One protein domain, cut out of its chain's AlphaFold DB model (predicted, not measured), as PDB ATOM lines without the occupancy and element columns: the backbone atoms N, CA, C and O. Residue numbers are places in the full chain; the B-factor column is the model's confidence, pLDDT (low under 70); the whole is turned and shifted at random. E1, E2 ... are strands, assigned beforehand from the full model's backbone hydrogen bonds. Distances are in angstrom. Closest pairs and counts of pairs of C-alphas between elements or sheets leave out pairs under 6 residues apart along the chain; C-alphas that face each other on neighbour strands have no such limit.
ATOM      1  N   LEU A   7     107.729 111.304 163.670       94.06
ATOM      2  CA  LEU A   7     107.922 110.407 164.804       94.06
ATOM      3  C   LEU A   7     109.295 109.746 164.670       94.06
ATOM      4  O   LEU A   7     109.564 109.082 163.671       94.06
ATOM      5  N   ILE A   8     110.151 109.935 165.668       94.19
ATOM      6  CA  ILE A   8     111.526 109.435 165.686       94.19
ATOM      7  C   ILE A   8     111.655 108.436 166.839       94.19
ATOM      8  O   ILE A   8     111.901 108.855 167.970       94.19
ATOM      9  N   PRO A   9     111.466 107.128 166.593       93.38
ATOM     10  CA  PRO A   9     111.725 106.099 167.588       93.38
ATOM     11  C   PRO A   9     113.217 105.750 167.653       93.38
ATOM     12  O   PRO A   9     113.890 105.592 166.637       93.38
ATOM     13  N   ILE A  10     113.708 105.568 168.871       94.56
ATOM     14  CA  ILE A  10     115.029 105.053 169.210       94.56
ATOM     15  C   ILE A  10     114.812 103.761 169.995       94.56
ATOM     16  O   ILE A  10     114.201 103.750 171.065       94.56
ATOM     17  N   ILE A  11     115.310 102.661 169.438       93.00
ATOM     18  CA  ILE A  11     115.250 101.335 170.051       93.00
ATOM     19  C   ILE A  11     116.634 101.058 170.629       93.00
ATOM     20  O   ILE A  11     117.586 100.849 169.879       93.00
ATOM     21  N   PHE A  12     116.753 101.093 171.953       88.94
ATOM     22  CA  PHE A  12     118.024 100.843 172.638       88.94
ATOM     23  C   PHE A  12     118.189  99.367 173.015       88.94
ATOM     24  O   PHE A  12     119.287  98.822 172.947       88.94
ATOM     25  N   SER A  13     117.094  98.694 173.376       90.12
ATOM     26  CA  SER A  13     117.062  97.253 173.648       90.12
ATOM     27  C   SER A  13     115.661  96.682 173.406       90.12
ATOM     28  O   SER A  13     114.725  97.428 173.122       90.12
ATOM     29  N   SER A  14     115.489  95.366 173.578       84.75
ATOM     30  CA  SER A  14     114.184  94.688 173.474       84.75
ATOM     31  C   SER A  14     113.105  95.241 174.412       84.75
ATOM     32  O   SER A  14     111.927  94.997 174.174       84.75
ATOM     33  N   PHE A  15     113.488  95.972 175.462       85.81
ATOM     34  CA  PHE A  15     112.564  96.510 176.463       85.81
ATOM     35  C   PHE A  15     112.605  98.031 176.581       85.81
ATOM     36  O   PHE A  15     111.828  98.593 177.344       85.81
ATOM     37  N   GLN A  16     113.499  98.701 175.850       91.56
ATOM     38  CA  GLN A  16     113.702 100.136 175.983       91.56
ATOM     39  C   GLN A  16     113.549 100.823 174.634       91.56
ATOM     40  O   GLN A  16     114.447 100.784 173.786       91.56
ATOM     41  N   VAL A  17     112.401 101.476 174.473       95.19
ATOM     42  CA  VAL A  17     112.099 102.354 173.346       95.19
ATOM     43  C   VAL A  17     111.865 103.755 173.890       95.19
ATOM     44  O   VAL A  17     111.156 103.942 174.873       95.19
ATOM     45  N   PHE A  18     112.464 104.749 173.259       97.06
ATOM     46  CA  PHE A  18     112.222 106.159 173.544       97.06
ATOM     47  C   PHE A  18     112.337 106.957 172.256       97.06
ATOM     48  O   PHE A  18     112.642 106.395 171.210       97.06
ATOM     49  N   GLY A  19     112.065 108.252 172.285       97.19
ATOM     50  CA  GLY A  19     112.157 109.042 171.072       97.19
ATOM     51  C   GLY A  19     111.510 110.401 171.188       97.19
ATOM     52  O   GLY A  19     111.282 110.913 172.285       97.19
ATOM     53  N   ALA A  20     111.207 110.971 170.027       97.88
ATOM     54  CA  ALA A  20     110.592 112.280 169.923       97.88
ATOM     55  C   ALA A  20     109.506 112.332 168.848       97.88
ATOM     56  O   ALA A  20     109.578 111.642 167.830       97.88
ATOM     57  N   LEU A  21     108.533 113.214 169.052       97.25
ATOM     58  CA  LEU A  21     107.734 113.786 167.975       97.25
ATOM     59  C   LEU A  21     108.277 115.190 167.712       97.25
ATOM     60  O   LEU A  21     108.338 116.005 168.630       97.25
ATOM     61  N   THR A  22     108.654 115.486 166.472       96.75
ATOM     62  CA  THR A  22     109.110 116.826 166.087       96.75
ATOM     63  C   THR A  22     107.979 117.608 165.440       96.75
ATOM     64  O   THR A  22     107.222 117.071 164.630       96.75
ATOM     65  N   SER A  23     107.882 118.902 165.747       96.00
ATOM     66  CA  SER A  23     106.856 119.768 165.152       96.00
ATOM     67  C   SER A  23     107.089 120.091 163.671       96.00
ATOM     68  O   SER A  23     106.190 120.577 162.989       96.00
ATOM     69  N   CYS A  24     108.289 119.808 163.160       94.38
ATOM     70  CA  CYS A  24     108.689 120.050 161.779       94.38
ATOM     71  C   CYS A  24     109.755 119.047 161.306       94.38
ATOM     72  O   CYS A  24     110.284 118.254 162.095       94.38
ATOM     73  N   SER A  25     110.081 119.092 160.010       93.38
ATOM     74  CA  SER A  25     111.172 118.322 159.399       93.38
ATOM     75  C   SER A  25     112.533 118.642 160.010       93.38
ATOM     76  O   SER A  25     112.841 119.797 160.311       93.38
ATOM     77  N   LEU A  26     113.365 117.609 160.146       93.69
ATOM     78  CA  LEU A  26     114.751 117.763 160.572       93.69
ATOM     79  C   LEU A  26     115.565 118.520 159.516       93.69
ATOM     80  O   LEU A  26     115.386 118.305 158.316       93.69
ATOM     81  N   LYS A  27     116.466 119.395 159.965       93.62
ATOM     82  CA  LYS A  27     117.374 120.167 159.113       93.62
ATOM     83  C   LYS A  27     118.684 120.437 159.845       93.62
ATOM     84  O   LYS A  27     118.692 120.618 161.060       93.62
ATOM     85  N   VAL A  28     119.769 120.526 159.085       96.44
ATOM     86  CA  VAL A  28     121.052 121.038 159.579       96.44
ATOM     87  C   VAL A  28     120.874 122.524 159.900       96.44
ATOM     88  O   VAL A  28     120.419 123.294 159.050       96.44
ATOM     89  N   SER A  29     121.159 122.926 161.136       94.44
ATOM     90  CA  SER A  29     121.014 124.304 161.593       94.44
ATOM     91  C   SER A  29     121.876 124.597 162.821       94.44
ATOM     92  O   SER A  29     121.842 123.864 163.809       94.44
ATOM     93  N   ASP A  30     122.569 125.737 162.793       90.19
ATOM     94  CA  ASP A  30     123.328 126.247 163.943       90.19
ATOM     95  C   ASP A  30     122.427 126.793 165.067       90.19
ATOM     96  O   ASP A  30     122.875 126.968 166.207       90.19
ATOM     97  N   HIS A  31     121.143 127.017 164.770       93.94
ATOM     98  CA  HIS A  31     120.141 127.535 165.697       93.94
ATOM     99  C   HIS A  31     119.108 126.472 166.063       93.94
ATOM    100  O   HIS A  31     118.801 125.576 165.273       93.94
ATOM    101  N   PHE A  32     118.520 126.614 167.252       96.25
ATOM    102  CA  PHE A  32     117.355 125.820 167.618       96.25
ATOM    103  C   PHE A  32     116.155 126.175 166.737       96.25
ATOM    104  O   PHE A  32     115.944 127.334 166.374       96.25
ATOM    105  N   TYR A  33     115.362 125.167 166.392       95.81
ATOM    106  CA  TYR A  33     114.146 125.311 165.604       95.81
ATOM    107  C   TYR A  33     113.057 124.350 166.088       95.81
ATOM    108  O   TYR A  33     113.322 123.425 166.852       95.81
ATOM    109  N   GLY A  34     111.828 124.570 165.620       95.56
ATOM    110  CA  GLY A  34     110.642 123.829 166.045       95.56
ATOM    111  C   GLY A  34     109.714 124.678 166.909       95.56
ATOM    112  O   GLY A  34     109.860 125.895 167.001       95.56
ATOM    113  N   THR A  35     108.726 124.023 167.505       96.31
ATOM    114  CA  THR A  35     107.689 124.621 168.354       96.31
ATOM    115  C   THR A  35     107.428 123.702 169.545       96.31
ATOM    116  O   THR A  35     107.826 122.530 169.536       96.31
ATOM    117  N   GLY A  36     106.679 124.212 170.526       95.88
ATOM    118  CA  GLY A  36     106.211 123.460 171.696       95.88
ATOM    119  C   GLY A  36     105.280 122.281 171.398       95.88
ATOM    120  O   GLY A  36     104.892 121.570 172.313       95.88
ATOM    121  N   GLU A  37     104.928 122.052 170.130       95.94
ATOM    122  CA  GLU A  37     104.235 120.835 169.691       95.94
ATOM    123  C   GLU A  37     105.177 119.621 169.620       95.94
ATOM    124  O   GLU A  37     104.720 118.500 169.391       95.94
ATOM    125  N   SER A  38     106.488 119.843 169.773       96.75
ATOM    126  CA  SER A  38     107.467 118.768 169.917       96.75
ATOM    127  C   SER A  38     107.385 118.165 171.319       96.75
ATOM    128  O   SER A  38     107.183 118.881 172.299       96.75
ATOM    129  N   LEU A  39     107.578 116.854 171.422       97.31
ATOM    130  CA  LEU A  39     107.573 116.131 172.696       97.31
ATOM    131  C   LEU A  39     108.589 114.997 172.676       97.31
ATOM    132  O   LEU A  39     108.967 114.510 171.607       97.31
ATOM    133  N   LEU A  40     109.002 114.567 173.863       97.94
ATOM    134  CA  LEU A  40     109.753 113.330 174.049       97.94
ATOM    135  C   LEU A  40     108.814 112.237 174.547       97.94
ATOM    136  O   LEU A  40     107.798 112.511 175.188       97.94
ATOM    137  N   PHE A  41     109.163 110.988 174.279       97.25
ATOM    138  CA  PHE A  41     108.462 109.842 174.840       97.25
ATOM    139  C   PHE A  41     109.438 108.748 175.255       97.25
ATOM    140  O   PHE A  41     110.531 108.620 174.701       97.25
ATOM    141  N   SER A  42     109.013 107.924 176.203       96.38
ATOM    142  CA  SER A  42     109.659 106.662 176.553       96.38
ATOM    143  C   SER A  42     108.602 105.575 176.740       96.38
ATOM    144  O   SER A  42     107.439 105.861 177.017       96.38
ATOM    145  N   PHE A  43     108.989 104.323 176.529       92.25
ATOM    146  CA  PHE A  43     108.125 103.158 176.660       92.25
ATOM    147  C   PHE A  43     108.880 102.052 177.396       92.25
ATOM    148  O   PHE A  43     109.629 101.284 176.783       92.25
ATOM    149  N   THR A  44     108.737 102.019 178.726       87.88
ATOM    150  CA  THR A  44     109.313 100.975 179.596       87.88
ATOM    151  C   THR A  44     108.658 100.987 180.996       87.88
ATOM    152  O   THR A  44     109.049 101.810 181.824       87.88
ATOM    153  N   PRO A  45     107.707 100.088 181.331       88.94
ATOM    154  CA  PRO A  45     106.898  99.249 180.437       88.94
ATOM    155  C   PRO A  45     105.739 100.017 179.778       88.94
ATOM    156  O   PRO A  45     105.225  99.577 178.758       88.94
ATOM    157  N   ASP A  46     105.348 101.155 180.350       92.62
ATOM    158  CA  ASP A  46     104.230 101.975 179.889       92.62
ATOM    159  C   ASP A  46     104.721 103.188 179.099       92.62
ATOM    160  O   ASP A  46     105.856 103.646 179.264       92.62
ATOM    161  N   LEU A  47     103.839 103.735 178.260       94.62
ATOM    162  CA  LEU A  47     104.102 104.974 177.538       94.62
ATOM    163  C   LEU A  47     104.127 106.160 178.507       94.62
ATOM    164  O   LEU A  47     103.129 106.461 179.159       94.62
ATOM    165  N   GLN A  48     105.246 106.875 178.524       97.44
ATOM    166  CA  GLN A  48     105.390 108.179 179.159       97.44
ATOM    167  C   GLN A  48     105.632 109.237 178.085       97.44
ATOM    168  O   GLN A  48     106.411 109.025 177.154       97.44
ATOM    169  N   VAL A  49     104.953 110.379 178.212       97.69
ATOM    170  CA  VAL A  49     105.045 111.507 177.275       97.69
ATOM    171  C   VAL A  49     105.473 112.754 178.034       97.69
ATOM    172  O   VAL A  49     104.844 113.139 179.018       97.69
ATOM    173  N   TYR A  50     106.516 113.406 177.536       97.50
ATOM    174  CA  TYR A  50     107.086 114.625 178.093       97.50
ATOM    175  C   TYR A  50     106.823 115.770 177.117       97.50
ATOM    176  O   TYR A  50     107.538 115.949 176.127       97.50
ATOM    177  N   ASN A  51     105.748 116.512 177.379       97.62
ATOM    178  CA  ASN A  51     105.398 117.702 176.610       97.62
ATOM    179  C   ASN A  51     106.302 118.877 176.986       97.62
ATOM    180  O   ASN A  51     106.879 118.915 178.074       97.62
ATOM    181  N   TRP A  52     106.371 119.862 176.097       97.31
ATOM    182  CA  TRP A  52     107.034 121.119 176.401       97.31
ATOM    183  C   TRP A  52     106.432 121.797 177.639       97.31
ATOM    184  O   TRP A  52     105.215 121.939 177.757       97.31
ATOM    185  N   THR A  53     107.305 122.236 178.544       96.69
ATOM    186  CA  THR A  53     106.945 122.866 179.822       96.69
ATOM    187  C   THR A  53     106.669 124.363 179.708       96.69
ATOM    188  O   THR A  53     106.018 124.929 180.581       96.69
ATOM    189  N   GLY A  54     107.143 125.012 178.641       96.00
ATOM    190  CA  GLY A  54     107.155 126.472 178.520       96.00
ATOM    191  C   GLY A  54     108.498 127.125 178.875       96.00
ATOM    192  O   GLY A  54     108.635 128.325 178.660       96.00
ATOM    193  N   ASP A  55     109.485 126.366 179.372       95.44
ATOM    194  CA  ASP A  55     110.701 126.941 179.979       95.44
ATOM    195  C   ASP A  55     111.646 127.617 178.975       95.44
ATOM    196  O   ASP A  55     112.188 128.689 179.237       95.44
ATOM    197  N   ASN A  56     111.875 126.996 177.817       95.81
ATOM    198  CA  ASN A  56     112.752 127.529 176.774       95.81
ATOM    199  C   ASN A  56     112.295 127.094 175.371       95.81
ATOM    200  O   ASN A  56     111.380 126.288 175.229       95.81
ATOM    201  N   MET A  57     112.931 127.625 174.325       95.94
ATOM    202  CA  MET A  57     112.610 127.313 172.921       95.94
ATOM    203  C   MET A  57     113.649 126.389 172.259       95.94
ATOM    204  O   MET A  57     113.831 126.413 171.040       95.94
ATOM    205  N   TYR A  58     114.366 125.582 173.042       96.56
ATOM    206  CA  TYR A  58     115.468 124.743 172.569       96.56
ATOM    207  C   TYR A  58     114.986 123.350 172.151       96.56
ATOM    208  O   TYR A  58     115.383 122.321 172.699       96.56
ATOM    209  N   PHE A  59     114.098 123.317 171.155       96.94
ATOM    210  CA  PHE A  59     113.421 122.085 170.746       96.94
ATOM    211  C   PHE A  59     114.314 121.144 169.948       96.94
ATOM    212  O   PHE A  59     114.457 119.989 170.324       96.94
ATOM    213  N   ILE A  60     114.875 121.605 168.829       97.00
ATOM    214  CA  ILE A  60     115.644 120.762 167.911       97.00
ATOM    215  C   ILE A  60     116.855 121.544 167.424       97.00
ATOM    216  O   ILE A  60     116.717 122.690 167.002       97.00
ATOM    217  N   LYS A  61     118.032 120.926 167.451       96.06
ATOM    218  CA  LYS A  61     119.258 121.440 166.833       96.06
ATOM    219  C   LYS A  61     120.040 120.266 166.274       96.06
ATOM    220  O   LYS A  61     120.135 119.232 166.925       96.06
ATOM    221  N   GLY A  62     120.610 120.412 165.089       93.69
ATOM    222  CA  GLY A  62     121.438 119.363 164.515       93.69
ATOM    223  C   GLY A  62     122.420 119.924 163.508       93.69
ATOM    224  O   GLY A  62     122.116 120.886 162.806       93.69
ATOM    225  N   ASN A  63     123.595 119.319 163.450       93.44
ATOM    226  CA  ASN A  63     124.612 119.565 162.438       93.44
ATOM    227  C   ASN A  63     124.888 118.261 161.666       93.44
ATOM    228  O   ASN A  63     124.095 117.321 161.731       93.44
ATOM    229  N   ASN A  64     125.973 118.207 160.895       94.19
ATOM    230  CA  ASN A  64     126.309 117.004 160.131       94.19
ATOM    231  C   ASN A  64     126.784 115.851 161.032       94.19
ATOM    232  O   ASN A  64     126.841 114.707 160.589       94.19
ATOM    233  N   GLU A  65     127.119 116.147 162.286       95.00
ATOM    234  CA  GLU A  65     127.724 115.218 163.235       95.00
ATOM    235  C   GLU A  65     126.736 114.737 164.305       95.00
ATOM    236  O   GLU A  65     126.925 113.674 164.893       95.00
ATOM    237  N   SER A  66     125.699 115.523 164.600       94.06
ATOM    238  CA  SER A  66     124.829 115.295 165.751       94.06
ATOM    239  C   SER A  66     123.429 115.875 165.574       94.06
ATOM    240  O   SER A  66     123.213 116.842 164.845       94.06
TER     241      SER A  66
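What this domain is: This is residues 7 to 66 of the 73 residues of the protein "TLD domain-containing protein 2-like" of Diaphorina citri (UniProt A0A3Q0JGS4). Two hairpins side by side, E1 with E2 and E4 with E5, make a single-layer, twisted wall of four strands, and a small pair of strands, E3 and E6, is set crosswise beyond the end of the wall where E2 and E5 finish and E4 begins. The printed part has 60 residues and is all strand, with no named helix and six named strands, E1 to E6 in order along the chain. The larger sheet has the order E1, E2, E4, E5, and both sheets are antiparallel throughout. The whole is only just loose, close to compact, with a radius of gyration of the C-alphas of 12.6 A and spans of 35 by 28 by 16 A.

Where its parts are: E1, residues 7 to 13, begins with C-alpha 7 at (107.922, 110.407, 164.804) and is 18.3 A long from first to last C-alpha. E2, residues 16 to 22, is 19.9 A long and ends with C-alpha 22 at (109.110, 116.826, 166.087). E3 is residues 29 to 33, 8.0 A. E4, residues 39 to 43, measures 13.6 A, and E5, residues 47 to 51, measures 12.8 A. E6, residues 60 to 62, is 6.9 A long and ends with C-alpha 62 at (121.438, 119.363, 164.515).

How they stand to each other: In the larger sheet E1 and E5 are the edge strands. E1 and E2 form a hairpin, their directions 163 degrees apart, with N 10 and O 18 at 2.7 A and N 20 and O 8 at 3.0 A, within hydrogen-bond range. E2 and E4 are antiparallel neighbours at 163 degrees; the C-alphas of Phe 18 and Ser 42 face each other at 4.0 A, and N 43 and O 17 are 2.8 A apart, within hydrogen-bond range. E4 and E5 form a hairpin at 164 degrees, with N 50 and O 40 within hydrogen-bond range at 2.8 A. The sheet is twisted, its C-alphas lying up to 4.4 A off the best plane. In the smaller sheet E3 and E6 are antiparallel at 167 degrees, with N 29 and O 62 at 2.8 A, within hydrogen-bond range. The closest C-alphas of E2 and E6 are those of Thr 22 and Ile 60, 7.8 A apart. E3 and E5 are apart, and so are E4 and E6.

The domain as a whole: The C-alphas of Asp 30 and Pro 45 are the two farthest apart, at 35.6 A. The printed part has no cut. No link is long: those from E1 to E2, E3 to E4 and E4 to E5 are tight, and those from E2 to E3 and E5 to E6 are short. The mean pLDDT of the printed part is 94.7, and no printed residue is under 70.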